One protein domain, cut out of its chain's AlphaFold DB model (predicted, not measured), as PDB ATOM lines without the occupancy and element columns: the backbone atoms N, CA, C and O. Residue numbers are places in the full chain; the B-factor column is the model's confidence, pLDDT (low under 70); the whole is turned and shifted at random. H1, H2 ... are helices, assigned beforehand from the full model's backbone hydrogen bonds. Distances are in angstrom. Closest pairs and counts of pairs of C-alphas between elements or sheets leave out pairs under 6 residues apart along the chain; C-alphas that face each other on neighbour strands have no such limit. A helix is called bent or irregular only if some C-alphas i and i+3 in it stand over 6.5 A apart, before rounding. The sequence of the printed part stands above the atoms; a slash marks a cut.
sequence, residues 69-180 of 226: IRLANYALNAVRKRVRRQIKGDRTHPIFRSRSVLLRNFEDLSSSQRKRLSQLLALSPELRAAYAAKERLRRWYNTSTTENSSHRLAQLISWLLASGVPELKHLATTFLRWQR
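AT A GLANCE: This is residues 69 to 180 of the 226 residues of the protein "Transposase" of Symbiobacterium thermophilum (strain T / IAM 14863) (UniProt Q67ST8). Four helices, H1, H5, H6 and H7, stand side by side in a bundle, up and down, each running against the one before it in the chain. Three further helices, the short H2 and H3 and the steeply tilted H4, make a small head on the side of H1 and H5 away from H6 and H7. The printed part has 112 residues, with seven named helices, H1 to H7 in chain order, and no named strand; the class is all helix. It is compact, with a radius of gyration of the C-alphas of 14.7 A, yet elongated in outline, spanning 49 by 29 by 19 A.

HOW THE PARTS SIT: The longest helix by residues, H5, residues 125 to 143, touches H1, residues 69 to 86, at a shallow tilt of 10 degrees, opposite ways; their closest C-alphas, those of Leu 76 and Ala 130, are 4.9 A apart. H5 with residues 133 to 140 alone touches H6, residues 146 to 162, in a helical hairpin at a shallow tilt of 6 degrees; the closest C-alphas, Trp 140 and Arg 152, are 7.1 A apart. H6 with residues 157 to 162 alone touches H7, residues 166 to 177, in a second helical hairpin, closest at C-alphas Leu 161 and Lys 169, 4.9 A; the shallow tilt of 32 degrees is only just short of steep. H7 with residues 167 to 171 alone touches residues 71 to 79 of H1, closest at C-alphas Ala 75 and Glu 167, 5.3 A. H1 and H6 are apart. H1 is the hub, touching four helices. It only just touches H2, residues 94 to 97, with 3 pairs of C-alphas within 8 A, the closest Arg 84 and Ile 95, 6.3 A. It touches H3, residues 99 to 103, with residues 73 to 77 alone, closest at C-alphas Asn 73 and Leu 103, 6.4 A. H3 touches H4, residues 111 to 122, closest at C-alphas Val 101 and Leu 117, 6.4 A. H4 and H5 touch only at the corner, at a steep tilt of 54 degrees, closest at C-alphas Leu 121 and Arg 128, 4.7 A. In H1, H3, H4, H5 and H7 every O i to N i+4 pair is within hydrogen-bond range; in H6 11 of 13 are, and H2 is too short for such a pair.

IN THESE COORDINATES: H5 is 25.8 A long, beginning at C-alpha 125 (48.971, -36.048, -32.737). H1 is 26.4 A long, from C-alpha 69 (31.824, -28.935, -22.829). H6 is 25.5 A long and irregular: C-alphas 147 and 150 are 7.5 A apart. H4 is 17.0 A long, H7 16.9 A, H3 6.1 A and H2 5.7 A; H7 ends at C-alpha 177 (27.818, -43.309, -18.202).

THE WHOLE: The C-alphas farthest apart, Gly 89 and Glu 147, are 51.4 A apart. The printed part has no cut and no long link. Mean pLDDT of the printed part is 95.5, and no printed residue is under 70.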
ATOM      1  N   ILE A  69      30.813 -29.658 -22.037       96.88
ATOM      2  CA  ILE A  69      31.824 -28.935 -22.829       96.88
ATOM      3  C   ILE A  69      33.058 -28.615 -21.976       96.88
ATOM      4  O   ILE A  69      34.199 -28.713 -22.443       96.88
ATOM      5  N   ARG A  70      32.856 -28.280 -20.697       96.19
ATOM      6  CA  ARG A  70      33.939 -28.035 -19.741       96.19
ATOM      7  C   ARG A  70      34.805 -29.279 -19.521       96.19
ATOM      8  O   ARG A  70      36.025 -29.134 -19.464       96.19
ATOM      9  N   LEU A  71      34.223 -30.481 -19.480       97.88
ATOM     10  CA  LEU A  71      34.983 -31.737 -19.398       97.88
ATOM     11  C   LEU A  71      35.881 -31.951 -20.624       97.88
ATOM     12  O   LEU A  71      37.062 -32.260 -20.465       97.88
ATOM     13  N   ALA A  72      35.376 -31.703 -21.837       98.19
ATOM     14  CA  ALA A  72      36.196 -31.785 -23.050       98.19
ATOM     15  C   ALA A  72      37.345 -30.756 -23.043       98.19
ATOM     16  O   ALA A  72      38.486 -31.080 -23.381       98.19
ATOM     17  N   ASN A  73      37.080 -29.532 -22.576       97.88
ATOM     18  CA  ASN A  73      38.107 -28.503 -22.392       97.88
ATOM     19  C   ASN A  73      39.164 -28.899 -21.349       97.88
ATOM     20  O   ASN A  73      40.350 -28.592 -21.515       97.88
ATOM     21  N   TYR A  74      38.763 -29.582 -20.275       98.00
ATOM     22  CA  TYR A  74      39.694 -30.119 -19.286       98.00
ATOM     23  C   TYR A  74      40.560 -31.234 -19.861       98.00
ATOM     24  O   TYR A  74      41.774 -31.173 -19.665       98.00
ATOM     25  N   ALA A  75      39.986 -32.166 -20.624       98.25
ATOM     26  CA  ALA A  75      40.744 -33.206 -21.318       98.25
ATOM     27  C   ALA A  75      41.789 -32.595 -22.270       98.25
ATOM     28  O   ALA A  75      42.974 -32.907 -22.173       98.25
ATOM     29  N   LEU A  76      41.393 -31.623 -23.101       98.31
ATOM     30  CA  LEU A  76      42.314 -30.886 -23.976       98.31
ATOM     31  C   LEU A  76      43.434 -30.183 -23.198       98.31
ATOM     32  O   LEU A  76      44.610 -30.263 -23.560       98.31
ATOM     33  N   ASN A  77      43.105 -29.498 -22.104       97.44
ATOM     34  CA  ASN A  77      44.117 -28.819 -21.300       97.44
ATOM     35  C   ASN A  77      45.043 -29.802 -20.563       97.44
ATOM     36  O   ASN A  77      46.207 -29.467 -20.343       97.44
ATOM     37  N   ALA A  78      44.553 -30.980 -20.176       97.62
ATOM     38  CA  ALA A  78      45.355 -32.036 -19.571       97.62
ATOM     39  C   ALA A  78      46.357 -32.614 -20.583       97.62
ATOM     40  O   ALA A  78      47.555 -32.593 -20.298       97.62
ATOM     41  N   VAL A  79      45.914 -32.935 -21.804       97.62
ATOM     42  CA  VAL A  79      46.805 -33.347 -22.906       97.62
ATOM     43  C   VAL A  79      47.845 -32.265 -23.196       97.62
ATOM     44  O   VAL A  79      49.043 -32.537 -23.208       97.62
ATOM     45  N   ARG A  80      47.430 -30.997 -23.316       96.62
ATOM     46  CA  ARG A  80      48.355 -29.863 -23.494       96.62
ATOM     47  C   ARG A  80      49.399 -29.785 -22.377       96.62
ATOM     48  O   ARG A  80      50.560 -29.490 -22.650       96.62
ATOM     49  N   LYS A  81      49.007 -30.005 -21.116       95.06
ATOM     50  CA  LYS A  81      49.942 -30.038 -19.979       95.06
ATOM     51  C   LYS A  81      50.900 -31.228 -20.081       95.06
ATOM     52  O   LYS A  81      52.076 -31.033 -19.786       95.06
ATOM     53  N   ARG A  82      50.435 -32.410 -20.504       94.81
ATOM     54  CA  ARG A  82      51.288 -33.589 -20.720       94.81
ATOM     55  C   ARG A  82      52.316 -33.339 -21.822       94.81
ATOM     56  O   ARG A  82      53.503 -33.444 -21.544       94.81
ATOM     57  N   VAL A  83      51.881 -32.904 -23.006       93.44
ATOM     58  CA  VAL A  83      52.778 -32.571 -24.128       93.44
ATOM     59  C   VAL A  83      53.767 -31.474 -23.723       93.44
ATOM     60  O   VAL A  83      54.961 -31.586 -23.964       93.44
ATOM     61  N   ARG A  84      53.311 -30.436 -23.007       92.69
ATOM     62  CA  ARG A  84      54.205 -29.386 -22.489       92.69
ATOM     63  C   ARG A  84      55.307 -29.942 -21.580       92.69
ATOM     64  O   ARG A  84      56.417 -29.435 -21.639       92.69
ATOM     65  N   ARG A  85      55.018 -30.928 -20.721       92.38
ATOM     66  CA  ARG A  85      56.020 -31.516 -19.806       92.38
ATOM     67  C   ARG A  85      57.128 -32.274 -20.540       92.38
ATOM     68  O   ARG A  85      58.192 -32.453 -19.963       92.38
ATOM     69  N   GLN A  86      56.888 -32.701 -21.778       90.00
ATOM     70  CA  GLN A  86      57.893 -33.372 -22.609       90.00
ATOM     71  C   GLN A  86      58.918 -32.382 -23.190       90.00
ATOM     72  O   GLN A  86      60.016 -32.787 -23.555       90.00
ATOM     73  N   ILE A  87      58.597 -31.084 -23.227       87.88
ATOM     74  CA  ILE A  87      59.496 -30.035 -23.721       87.88
ATOM     75  C   ILE A  87      60.361 -29.537 -22.561       87.88
ATOM     76  O   ILE A  87      59.875 -28.882 -21.634       87.88
ATOM     77  N   LYS A  88      61.653 -29.869 -22.613       84.19
ATOM     78  CA  LYS A  88      62.663 -29.455 -21.631       84.19
ATOM     79  C   LYS A  88      63.421 -28.223 -22.136       84.19
ATOM     80  O   LYS A  88      63.656 -28.089 -23.329       84.19
ATOM     81  N   GLY A  89      63.813 -27.333 -21.225       79.69
ATOM     82  CA  GLY A  89      64.740 -26.224 -21.503       79.69
ATOM     83  C   GLY A  89      64.167 -25.022 -22.265       79.69
ATOM     84  O   GLY A  89      64.565 -23.900 -21.974       79.69
ATOM     85  N   ASP A  90      63.188 -25.204 -23.155       85.25
ATOM     86  CA  ASP A  90      62.626 -24.104 -23.949       85.25
ATOM     87  C   ASP A  90      61.290 -23.575 -23.390       85.25
ATOM     88  O   ASP A  90      60.212 -24.139 -23.601       85.25
ATOM     89  N   ARG A  91      61.356 -22.439 -22.685       81.69
ATOM     90  CA  ARG A  91      60.174 -21.707 -22.186       81.69
ATOM     91  C   ARG A  91      59.522 -20.802 -23.234       81.69
ATOM     92  O   ARG A  91      58.411 -20.319 -22.998       81.69
ATOM     93  N   THR A  92      60.188 -20.563 -24.360       85.00
ATOM     94  CA  THR A  92      59.662 -19.771 -25.480       85.00
ATOM     95  C   THR A  92      58.760 -20.600 -26.391       85.00
ATOM     96  O   THR A  92      57.931 -20.033 -27.107       85.00
ATOM     97  N   HIS A  93      58.831 -21.933 -26.274       87.62
ATOM     98  CA  HIS A  93      58.051 -22.866 -27.072       87.62
ATOM     99  C   HIS A  93      56.551 -22.489 -27.128       87.62
ATOM    100  O   HIS A  93      55.911 -22.283 -26.080       87.62
ATOM    101  N   PRO A  94      55.915 -22.463 -28.321       87.38
ATOM    102  CA  PRO A  94      54.548 -21.960 -28.508       87.38
ATOM    103  C   PRO A  94      53.487 -22.587 -27.593       87.38
ATOM    104  O   PRO A  94      52.488 -21.939 -27.247       87.38
ATOM    105  N   ILE A  95      53.705 -23.831 -27.152       90.12
ATOM    106  CA  ILE A  95      52.791 -24.562 -26.267       90.12
ATOM    107  C   ILE A  95      52.588 -23.887 -24.899       90.12
ATOM    108  O   ILE A  95      51.520 -24.045 -24.294       90.12
ATOM    109  N   PHE A  96      53.554 -23.105 -24.404       88.25
ATOM    110  CA  PHE A  96      53.442 -22.421 -23.110       88.25
ATOM    111  C   PHE A  96      52.392 -21.303 -23.143       88.25
ATOM    112  O   PHE A  96      51.709 -21.076 -22.144       88.25
ATOM    113  N   ARG A  97      52.176 -20.688 -24.312       88.94
ATOM    114  CA  ARG A  97      51.207 -19.601 -24.543       88.94
ATOM    115  C   ARG A  97      50.038 -20.027 -25.447       88.94
ATOM    116  O   ARG A  97      49.445 -19.202 -26.130       88.94
ATOM    117  N   SER A  98      49.710 -21.320 -25.470       90.75
ATOM    118  CA  SER A  98      48.729 -21.909 -26.403       90.75
ATOM    119  C   SER A  98      47.302 -22.034 -25.861       90.75
ATOM    120  O   SER A  98      46.367 -22.252 -26.629       90.75
ATOM    121  N   ARG A  99      47.107 -21.914 -24.538       93.06
ATOM    122  CA  ARG A  99      45.840 -22.277 -23.876       93.06
ATOM    123  C   ARG A  99      44.632 -21.510 -24.423       93.06
ATOM    124  O   ARG A  99      43.598 -22.124 -24.644       93.06
ATOM    125  N   SER A 100      44.747 -20.197 -24.610       93.00
ATOM    126  CA  SER A 100      43.632 -19.365 -25.083       93.00
ATOM    127  C   SER A 100      43.172 -19.769 -26.484       93.00
ATOM    128  O   SER A 100      41.978 -19.941 -26.700       93.00
ATOM    129  N   VAL A 101      44.116 -19.989 -27.403       94.81
ATOM    130  CA  VAL A 101      43.836 -20.400 -28.788       94.81
ATOM    131  C   VAL A 101      43.194 -21.788 -28.834       94.81
ATOM    132  O   VAL A 101      42.227 -21.989 -29.557       94.81
ATOM    133  N   LEU A 102      43.684 -22.733 -28.027       95.62
ATOM    134  CA  LEU A 102      43.152 -24.099 -27.989       95.62
ATOM    135  C   LEU A 102      41.726 -24.172 -27.421       95.62
ATOM    136  O   LEU A 102      40.918 -24.976 -27.884       95.62
ATOM    137  N   LEU A 103      41.413 -23.363 -26.405       93.88
ATOM    138  CA  LEU A 103      40.118 -23.418 -25.718       93.88
ATOM    139  C   LEU A 103      39.029 -22.570 -26.380       93.88
ATOM    140  O   LEU A 103      37.853 -22.847 -26.160       93.88
ATOM    141  N   ARG A 104      39.392 -21.573 -27.194       93.44
ATOM    142  CA  ARG A 104      38.419 -20.785 -27.963       93.44
ATOM    143  C   ARG A 104      37.697 -21.637 -29.005       93.44
ATOM    144  O   ARG A 104      38.222 -22.646 -29.483       93.44
ATOM    145  N   ASN A 105      36.489 -21.206 -29.337       92.25
ATOM    146  CA  ASN A 105      35.721 -21.747 -30.448       92.25
ATOM    147  C   ASN A 105      36.442 -21.425 -31.759       92.25
ATOM    148  O   ASN A 105      37.004 -20.339 -31.890       92.25
ATOM    149  N   PHE A 106      36.447 -22.358 -32.708       91.94
ATOM    150  CA  PHE A 106      37.165 -22.181 -33.971       91.94
ATOM    151  C   PHE A 106      36.680 -20.958 -34.767       91.94
ATOM    152  O   PHE A 106      37.488 -20.209 -35.322       91.94
ATOM    153  N   GLU A 107      35.368 -20.742 -34.791       92.81
ATOM    154  CA  GLU A 107      34.714 -19.615 -35.451       92.81
ATOM    155  C   GLU A 107      35.151 -18.259 -34.873       92.81
ATOM    156  O   GLU A 107      35.345 -17.319 -35.641       92.81
ATOM    157  N   ASP A 108      35.455 -18.202 -33.572       93.31
ATOM    158  CA  ASP A 108      35.873 -16.990 -32.849       93.31
ATOM    159  C   ASP A 108      37.384 -16.700 -32.973       93.31
ATOM    160  O   ASP A 108      37.913 -15.772 -32.349       93.31
ATOM    161  N   LEU A 109      38.125 -17.524 -33.723       94.44
ATOM    162  CA  LEU A 109      39.552 -17.317 -33.964       94.44
ATOM    163  C   LEU A 109      39.775 -16.385 -35.154       94.44
ATOM    164  O   LEU A 109      39.276 -16.638 -36.253       94.44
ATOM    165  N   SER A 110      40.635 -15.380 -34.964       96.12
ATOM    166  CA  SER A 110      41.157 -14.566 -36.066       96.12
ATOM    167  C   SER A 110      41.996 -15.403 -37.041       96.12
ATOM    168  O   SER A 110      42.480 -16.488 -36.707       96.12
ATOM    169  N   SER A 111      42.254 -14.879 -38.241       95.62
ATOM    170  CA  SER A 111      43.119 -15.531 -39.238       95.62
ATOM    171  C   SER A 111      44.512 -15.873 -38.682       95.62
ATOM    172  O   SER A 111      45.000 -16.991 -38.866       95.62
ATOM    173  N   SER A 112      45.129 -14.959 -37.925       94.88
ATOM    174  CA  SER A 112      46.419 -15.185 -37.260       94.88
ATOM    175  C   SER A 112      46.339 -16.258 -36.170       94.88
ATOM    176  O   SER A 112      47.224 -17.109 -36.065       94.88
ATOM    177  N   GLN A 113      45.251 -16.288 -35.396       94.88
ATOM    178  CA  GLN A 113      45.026 -17.321 -34.387       94.88
ATOM    179  C   GLN A 113      44.769 -18.698 -35.010       94.88
ATOM    180  O   GLN A 113      45.239 -19.690 -34.458       94.88
ATOM    181  N   ARG A 114      44.092 -18.781 -36.163       95.81
ATOM    182  CA  ARG A 114      43.896 -20.038 -36.907       95.81
ATOM    183  C   ARG A 114      45.215 -20.593 -37.441       95.81
ATOM    184  O   ARG A 114      45.474 -21.784 -37.277       95.81
ATOM    185  N   LYS A 115      46.089 -19.738 -37.988       94.94
ATOM    186  CA  LYS A 115      47.459 -20.132 -38.380       94.94
ATOM    187  C   LYS A 115      48.231 -20.688 -37.182       94.94
ATOM    188  O   LYS A 115      48.781 -21.785 -37.247       94.94
ATOM    189  N   ARG A 116      48.187 -19.979 -36.051       94.00
ATOM    190  CA  ARG A 116      48.822 -20.423 -34.804       94.00
ATOM    191  C   ARG A 116      48.239 -21.733 -34.277       94.00
ATOM    192  O   ARG A 116      48.983 -22.576 -33.790       94.00
ATOM    193  N   LEU A 117      46.923 -21.915 -34.353       96.19
ATOM    194  CA  LEU A 117      46.271 -23.167 -33.984       96.19
ATOM    195  C   LEU A 117      46.798 -24.314 -34.848       96.19
ATOM    196  O   LEU A 117      47.209 -25.324 -34.296       96.19
ATOM    197  N   SER A 118      46.840 -24.147 -36.172       95.44
ATOM    198  CA  SER A 118      47.359 -25.167 -37.091       95.44
ATOM    199  C   SER A 118      48.784 -25.597 -36.719       95.44
ATOM    200  O   SER A 118      49.033 -26.788 -36.536       95.44
ATOM    201  N   GLN A 119      49.677 -24.632 -36.464       94.00
ATOM    202  CA  GLN A 119      51.039 -24.901 -35.985       94.00
ATOM    203  C   GLN A 119      51.047 -25.669 -34.657       94.00
ATOM    204  O   GLN A 119      51.791 -26.630 -34.501       94.00
ATOM    205  N   LEU A 120      50.196 -25.284 -33.699       94.31
ATOM    206  CA  LEU A 120      50.097 -25.967 -32.407       94.31
ATOM    207  C   LEU A 120      49.611 -27.413 -32.546       94.31
ATOM    208  O   LEU A 120      50.125 -28.291 -31.859       94.31
ATOM    209  N   LEU A 121      48.626 -27.670 -33.407       95.75
ATOM    210  CA  LEU A 121      48.095 -29.018 -33.628       95.75
ATOM    211  C   LEU A 121      49.085 -29.909 -34.395       95.75
ATOM    212  O   LEU A 121      49.008 -31.128 -34.270       95.75
ATOM    213  N   ALA A 122      50.032 -29.327 -35.136       94.44
ATOM    214  CA  ALA A 122      51.123 -30.065 -35.768       94.44
ATOM    215  C   ALA A 122      52.176 -30.568 -34.760       94.44
ATOM    216  O   ALA A 122      52.866 -31.540 -35.046       94.44
ATOM    217  N   LEU A 123      52.265 -29.968 -33.564       90.88
ATOM    218  CA  LEU A 123      53.254 -30.347 -32.543       90.88
ATOM    219  C   LEU A 123      53.040 -31.748 -31.964       90.88
ATOM    220  O   LEU A 123      53.976 -32.353 -31.455       90.88
ATOM    221  N   SER A 124      51.794 -32.227 -31.925       93.88
ATOM    222  CA  SER A 124      51.479 -33.511 -31.303       93.88
ATOM    223  C   SER A 124      50.178 -34.097 -31.857       93.88
ATOM    224  O   SER A 124      49.137 -33.428 -31.812       93.88
ATOM    225  N   PRO A 125      50.188 -35.370 -32.304       96.31
ATOM    226  CA  PRO A 125      48.971 -36.048 -32.737       96.31
ATOM    227  C   PRO A 125      47.944 -36.164 -31.602       96.31
ATOM    228  O   PRO A 125      46.748 -36.036 -31.862       96.31
ATOM    229  N   GLU A 126      48.389 -36.313 -30.351       96.88
ATOM    230  CA  GLU A 126      47.504 -36.352 -29.182       96.88
ATOM    231  C   GLU A 126      46.820 -35.002 -28.945       96.88
ATOM    232  O   GLU A 126      45.614 -34.947 -28.696       96.88
ATOM    233  N   LEU A 127      47.564 -33.894 -29.060       97.06
ATOM    234  CA  LEU A 127      47.003 -32.548 -28.908       97.06
ATOM    235  C   LEU A 127      45.970 -32.257 -30.002       97.06
ATOM    236  O   LEU A 127      44.900 -31.712 -29.719       97.06
ATOM    237  N   ARG A 128      46.263 -32.676 -31.238       97.81
ATOM    238  CA  ARG A 128      45.330 -32.618 -32.367       97.81
ATOM    239  C   ARG A 128      44.070 -33.438 -32.116       97.81
ATOM    240  O   ARG A 128      42.973 -32.921 -32.318       97.81
ATOM    241  N   ALA A 129      44.212 -34.672 -31.634       98.31
ATOM    242  CA  ALA A 129      43.077 -35.519 -31.281       98.31
ATOM    243  C   ALA A 129      42.222 -34.878 -30.177       98.31
ATOM    244  O   ALA A 129      40.998 -34.836 -30.289       98.31
ATOM    245  N   ALA A 130      42.845 -34.301 -29.149       98.25
ATOM    246  CA  ALA A 130      42.120 -33.666 -28.055       98.25
ATOM    247  C   ALA A 130      41.380 -32.389 -28.480       98.25
ATOM    248  O   ALA A 130      40.262 -32.136 -28.029       98.25
ATOM    249  N   TYR A 131      41.960 -31.599 -29.387       98.25
ATOM    250  CA  TYR A 131      41.261 -30.457 -29.974       98.25
ATOM    251  C   TYR A 131      40.087 -30.918 -30.848       98.25
ATOM    252  O   TYR A 131      38.976 -30.403 -30.715       98.25
ATOM    253  N   ALA A 132      40.300 -31.946 -31.674       98.06
ATOM    254  CA  ALA A 132      39.249 -32.538 -32.496       98.06
ATOM    255  C   ALA A 132      38.104 -33.119 -31.649       98.06
ATOM    256  O   ALA A 132      36.947 -32.973 -32.028       98.06
ATOM    257  N   ALA A 133      38.395 -33.725 -30.493       98.38
ATOM    258  CA  ALA A 133      37.384 -34.201 -29.545       98.38
ATOM    259  C   ALA A 133      36.448 -33.069 -29.095       98.38
ATOM    260  O   ALA A 133      35.225 -33.200 -29.181       98.38
ATOM    261  N   LYS A 134      37.026 -31.937 -28.674       97.62
ATOM    262  CA  LYS A 134      36.278 -30.739 -28.274       97.62
ATOM    263  C   LYS A 134      35.395 -30.230 -29.419       97.62
ATOM    264  O   LYS A 134      34.201 -30.025 -29.219       97.62
ATOM    265  N   GLU A 135      35.945 -30.054 -30.620       97.56
ATOM    266  CA  GLU A 135      35.173 -29.531 -31.760       97.56
ATOM    267  C   GLU A 135      34.103 -30.516 -32.259       97.56
ATOM    268  O   GLU A 135      33.001 -30.097 -32.616       97.56
ATOM    269  N   ARG A 136      34.361 -31.831 -32.228       98.00
ATOM    270  CA  ARG A 136      33.346 -32.847 -32.557       98.00
ATOM    271  C   ARG A 136      32.181 -32.828 -31.574       98.00
ATOM    272  O   ARG A 136      31.037 -32.894 -32.013       98.00
ATOM    273  N   LEU A 137      32.451 -32.682 -30.277       98.44
ATOM    274  CA  LEU A 137      31.407 -32.526 -29.265       98.44
ATOM    275  C   LEU A 137      30.572 -31.260 -29.509       98.44
ATOM    276  O   LEU A 137      29.345 -31.315 -29.475       98.44
ATOM    277  N   ARG A 138      31.220 -30.125 -29.804       97.19
ATOM    278  CA  ARG A 138      30.518 -28.875 -30.153       97.19
ATOM    279  C   ARG A 138      29.630 -29.063 -31.381       97.19
ATOM    280  O   ARG A 138      28.460 -28.687 -31.358       97.19
ATOM    281  N   ARG A 139      30.160 -29.698 -32.429       97.19
ATOM    282  CA  ARG A 139      29.402 -30.024 -33.641       97.19
ATOM    283  C   ARG A 139      28.208 -30.922 -33.332       97.19
ATOM    284  O   ARG A 139      27.134 -30.665 -33.863       97.19
ATOM    285  N   TRP A 140      28.371 -31.938 -32.488       98.25
ATOM    286  CA  TRP A 140      27.271 -32.805 -32.067       98.25
ATOM    287  C   TRP A 140      26.145 -31.992 -31.412       98.25
ATOM    288  O   TRP A 140      25.016 -32.035 -31.889       98.25
ATOM    289  N   TYR A 141      26.460 -31.131 -30.441       97.44
ATOM    290  CA  TYR A 141      25.457 -30.256 -29.823       97.44
ATOM    291  C   TYR A 141      24.753 -29.312 -30.812       97.44
ATOM    292  O   TYR A 141      23.561 -29.039 -30.660       97.44
ATOM    293  N   ASN A 142      25.488 -28.791 -31.797       95.81
ATOM    294  CA  ASN A 142      24.983 -27.775 -32.720       95.81
ATOM    295  C   ASN A 142      24.235 -28.355 -33.929       95.81
ATOM    296  O   ASN A 142      23.454 -27.642 -34.541       95.81
ATOM    297  N   THR A 143      24.489 -29.613 -34.301       96.69
ATOM    298  CA  THR A 143      24.002 -30.178 -35.577       96.69
ATOM    299  C   THR A 143      23.247 -31.494 -35.439       96.69
ATOM    300  O   THR A 143      22.726 -31.986 -36.435       96.69
ATOM    301  N   SER A 144      23.218 -32.113 -34.256       97.38
ATOM    302  CA  SER A 144      22.406 -33.312 -34.038       97.38
ATOM    303  C   SER A 144      20.939 -32.954 -33.789       97.38
ATOM    304  O   SER A 144      20.608 -31.886 -33.255       97.38
ATOM    305  N   THR A 145      20.069 -33.886 -34.155       97.25
ATOM    306  CA  THR A 145      18.619 -33.848 -33.939       97.25
ATOM    307  C   THR A 145      18.227 -34.889 -32.896       97.25
ATOM    308  O   THR A 145      19.066 -35.690 -32.473       97.25
ATOM    309  N   THR A 146      16.970 -34.893 -32.460       96.56
ATOM    310  CA  THR A 146      16.478 -35.889 -31.496       96.56
ATOM    311  C   THR A 146      16.679 -37.310 -32.028       96.56
ATOM    312  O   THR A 146      17.178 -38.164 -31.302       96.56
ATOM    313  N   GLU A 147      16.435 -37.523 -33.321       97.06
ATOM    314  CA  GLU A 147      16.473 -38.826 -33.996       97.06
ATOM    315  C   GLU A 147      17.898 -39.386 -34.114       97.06
ATOM    316  O   GLU A 147      18.112 -40.585 -33.965       97.06
ATOM    317  N   ASN A 148      18.895 -38.529 -34.370       97.50
ATOM    318  CA  ASN A 148      20.268 -38.977 -34.633       97.50
ATOM    319  C   ASN A 148      21.254 -38.731 -33.480       97.50
ATOM    320  O   ASN A 148      22.387 -39.220 -33.539       97.50
ATOM    321  N   SER A 149      20.859 -37.994 -32.436       97.50
ATOM    322  CA  SER A 149      21.751 -37.594 -31.339       97.50
ATOM    323  C   SER A 149      22.425 -38.784 -30.659       97.50
ATOM    324  O   SER A 149      23.652 -38.782 -30.542       97.50
ATOM    325  N   SER A 150      21.666 -39.818 -30.288       97.88
ATOM    326  CA  SER A 150      22.182 -41.035 -29.649       97.88
ATOM    327  C   SER A 150      23.194 -41.763 -30.533       97.88
ATOM    328  O   SER A 150      24.289 -42.098 -30.080       97.88
ATOM    329  N   HIS A 151      22.878 -41.942 -31.819       98.06
ATOM    330  CA  HIS A 151      23.771 -42.605 -32.768       98.06
ATOM    331  C   HIS A 151      25.076 -41.821 -32.966       98.06
ATOM    332  O   HIS A 151      26.172 -42.369 -32.847       98.06
ATOM    333  N   ARG A 152      24.981 -40.507 -33.197       98.44
ATOM    334  CA  ARG A 152      26.158 -39.645 -33.383       98.44
ATOM    335  C   ARG A 152      26.993 -39.521 -32.107       98.44
ATOM    336  O   ARG A 152      28.214 -39.388 -32.191       98.44
ATOM    337  N   LEU A 153      26.363 -39.586 -30.932       98.62
ATOM    338  CA  LEU A 153      27.067 -39.632 -29.652       98.62
ATOM    339  C   LEU A 153      27.834 -40.950 -29.501       98.62
ATOM    340  O   LEU A 153      29.003 -40.922 -29.127       98.62
ATOM    341  N   ALA A 154      27.223 -42.084 -29.851       98.50
ATOM    342  CA  ALA A 154      27.887 -43.386 -29.834       98.50
ATOM    343  C   ALA A 154      29.102 -43.424 -30.782       98.50
ATOM    344  O   ALA A 154      30.175 -43.890 -30.395       98.50
ATOM    345  N   GLN A 155      28.982 -42.845 -31.982       98.50
ATOM    346  CA  GLN A 155      30.111 -42.677 -32.907       98.50
ATOM    347  C   GLN A 155      31.233 -41.823 -32.301       98.50
ATOM    348  O   GLN A 155      32.409 -42.177 -32.397       98.50
ATOM    349  N   LEU A 156      30.887 -40.708 -31.644       98.56
ATOM    350  CA  LEU A 156      31.863 -39.870 -30.948       98.56
ATOM    351  C   LEU A 156      32.566 -40.646 -29.828       98.56
ATOM    352  O   LEU A 156      33.790 -40.599 -29.736       98.56
ATOM    353  N   ILE A 157      31.818 -41.375 -29.001       98.69
ATOM    354  CA  ILE A 157      32.358 -42.202 -27.916       98.69
ATOM    355  C   ILE A 157      33.328 -43.253 -28.462       98.69
ATOM    356  O   ILE A 157      34.447 -43.360 -27.961       98.69
ATOM    357  N   SER A 158      32.933 -43.986 -29.506       98.50
ATOM    358  CA  SER A 158      33.784 -44.990 -30.153       98.50
ATOM    359  C   SER A 158      35.091 -44.369 -30.659       98.50
ATOM    360  O   SER A 158      36.182 -44.852 -30.347       98.50
ATOM    361  N   TRP A 159      35.002 -43.214 -31.327       98.56
ATOM    362  CA  TRP A 159      36.179 -42.478 -31.788       98.56
ATOM    363  C   TRP A 159      37.094 -42.034 -30.631       98.56
ATOM    364  O   TRP A 159      38.319 -42.124 -30.738       98.56
ATOM    365  N   LEU A 160      36.528 -41.578 -29.507       98.56
ATOM    366  CA  LEU A 160      37.304 -41.191 -28.323       98.56
ATOM    367  C   LEU A 160      38.036 -42.387 -27.698       98.56
ATOM    368  O   LEU A 160      39.207 -42.254 -27.333       98.56
ATOM    369  N   LEU A 161      37.388 -43.551 -27.608       98.19
ATOM    370  CA  LEU A 161      37.994 -44.784 -27.090       98.19
ATOM    371  C   LEU A 161      39.153 -45.266 -27.973       98.19
ATOM    372  O   LEU A 161      40.204 -45.651 -27.452       98.19
ATOM    373  N   ALA A 162      38.989 -45.169 -29.294       97.75
ATOM    374  CA  ALA A 162      39.995 -45.552 -30.284       97.75
ATOM    375  C   ALA A 162      41.159 -44.549 -30.421       97.75
ATOM    376  O   ALA A 162      42.156 -44.848 -31.069       97.75
ATOM    377  N   SER A 163      41.075 -43.364 -29.805       96.50
ATOM    378  CA  SER A 163      42.054 -42.280 -29.999       96.50
ATOM    379  C   SER A 163      43.474 -42.575 -29.494       96.50
ATOM    380  O   SER A 163      44.395 -41.828 -29.813       96.50
ATOM    381  N   GLY A 164      43.651 -43.593 -28.646       95.19
ATOM    382  CA  GLY A 164      44.922 -43.874 -27.967       95.19
ATOM    383  C   GLY A 164      45.296 -42.872 -26.864       95.19
ATOM    384  O   GLY A 164      46.255 -43.108 -26.139       95.19
ATOM    385  N   VAL A 165      44.524 -41.794 -26.671       98.00
ATOM    386  CA  VAL A 165      44.820 -40.724 -25.706       98.00
ATOM    387  C   VAL A 165      44.113 -40.999 -24.368       98.00
ATOM    388  O   VAL A 165      42.879 -40.992 -24.332       98.00
ATOM    389  N   PRO A 166      44.838 -41.193 -23.247       97.81
ATOM    390  CA  PRO A 166      44.236 -41.542 -21.955       97.81
ATOM    391  C   PRO A 166      43.125 -40.587 -21.489       97.81
ATOM    392  O   PRO A 166      42.055 -41.026 -21.076       97.81
ATOM    393  N   GLU A 167      43.323 -39.275 -21.613       98.44
ATOM    394  CA  GLU A 167      42.340 -38.257 -21.220       98.44
ATOM    395  C   GLU A 167      41.052 -38.339 -22.041       98.44
ATOM    396  O   GLU A 167      39.972 -38.063 -21.519       98.44
ATOM    397  N   LEU A 168      41.153 -38.730 -23.315       98.62
ATOM    398  CA  LEU A 168      39.988 -38.916 -24.177       98.62
ATOM    399  C   LEU A 168      39.261 -40.221 -23.861       98.62
ATOM    400  O   LEU A 168      38.033 -40.233 -23.893       98.62
ATOM    401  N   LYS A 169      39.981 -41.277 -23.465       98.44
ATOM    402  CA  LYS A 169      39.361 -42.503 -22.941       98.44
ATOM    403  C   LYS A 169      38.567 -42.215 -21.664       98.44
ATOM    404  O   LYS A 169      37.409 -42.604 -21.575       98.44
ATOM    405  N   HIS A 170      39.126 -41.450 -20.721       98.06
ATOM    406  CA  HIS A 170      38.400 -41.030 -19.513       98.06
ATOM    407  C   HIS A 170      37.157 -40.180 -19.825       98.06
ATOM    408  O   HIS A 170      36.100 -40.362 -19.210       98.06
ATOM    409  N   LEU A 171      37.262 -39.267 -20.796       98.50
ATOM    410  CA  LEU A 171      36.117 -38.498 -21.283       98.50
ATOM    411  C   LEU A 171      35.036 -39.423 -21.869       98.50
ATOM    412  O   LEU A 171      33.865 -39.283 -21.522       98.50
ATOM    413  N   ALA A 172      35.430 -40.403 -22.687       98.56
ATOM    414  CA  ALA A 172      34.522 -41.379 -23.284       98.56
ATOM    415  C   ALA A 172      33.785 -42.211 -22.229       98.56
ATOM    416  O   ALA A 172      32.572 -42.370 -22.324       98.56
ATOM    417  N   THR A 173      34.477 -42.675 -21.182       98.38
ATOM    418  CA  THR A 173      33.851 -43.394 -20.057       98.38
ATOM    419  C   THR A 173      32.781 -42.549 -19.368       98.38
ATOM    420  O   THR A 173      31.735 -43.060 -18.966       98.38
ATOM    421  N   THR A 174      33.018 -41.240 -19.248       98.31
ATOM    422  CA  THR A 174      32.026 -40.315 -18.685       98.31
ATOM    423  C   THR A 174      30.823 -40.180 -19.617       98.31
ATOM    424  O   THR A 174      29.689 -40.251 -19.153       98.31
ATOM    425  N   PHE A 175      31.048 -40.045 -20.926       98.50
ATOM    426  CA  PHE A 175      29.964 -39.947 -21.909       98.50
ATOM    427  C   PHE A 175      29.134 -41.226 -21.991       98.50
ATOM    428  O   PHE A 175      27.915 -41.132 -22.027       98.50
ATOM    429  N   LEU A 176      29.759 -42.404 -21.919       98.25
ATOM    430  CA  LEU A 176      29.055 -43.688 -21.826       98.25
ATOM    431  C   LEU A 176      28.119 -43.735 -20.617       98.25
ATOM    432  O   LEU A 176      26.957 -44.112 -20.739       98.25
ATOM    433  N   ARG A 177      28.604 -43.305 -19.446       98.25
ATOM    434  CA  ARG A 177      27.818 -43.309 -18.202       98.25
ATOM    435  C   ARG A 177      26.596 -42.386 -18.253       98.25
ATOM    436  O   ARG A 177      25.621 -42.657 -17.553       98.25
ATOM    437  N   TRP A 178      26.674 -41.311 -19.032       98.44
ATOM    438  CA  TRP A 178      25.662 -40.253 -19.134       98.44
ATOM    439  C   TRP A 178      24.995 -40.197 -20.516       98.44
ATOM    440  O   TRP A 178      24.406 -39.183 -20.876       98.44
ATOM    441  N   GLN A 179      25.109 -41.250 -21.330       97.81
ATOM    442  CA  GLN A 179      24.741 -41.192 -22.749       97.81
ATOM    443  C   GLN A 179      23.269 -40.825 -22.984       97.81
ATOM    444  O   GLN A 179      22.974 -40.057 -23.899       97.81
ATOM    445  N   ARG A 180      22.361 -41.324 -22.130       97.62
ATOM    446  CA  ARG A 180      20.927 -41.017 -22.201       97.62
ATOM    447  C   ARG A 180      20.692 -39.551 -21.869       97.62
ATOM    448  O   ARG A 180      20.078 -38.835 -22.650       97.62
TER     449      ARG A 180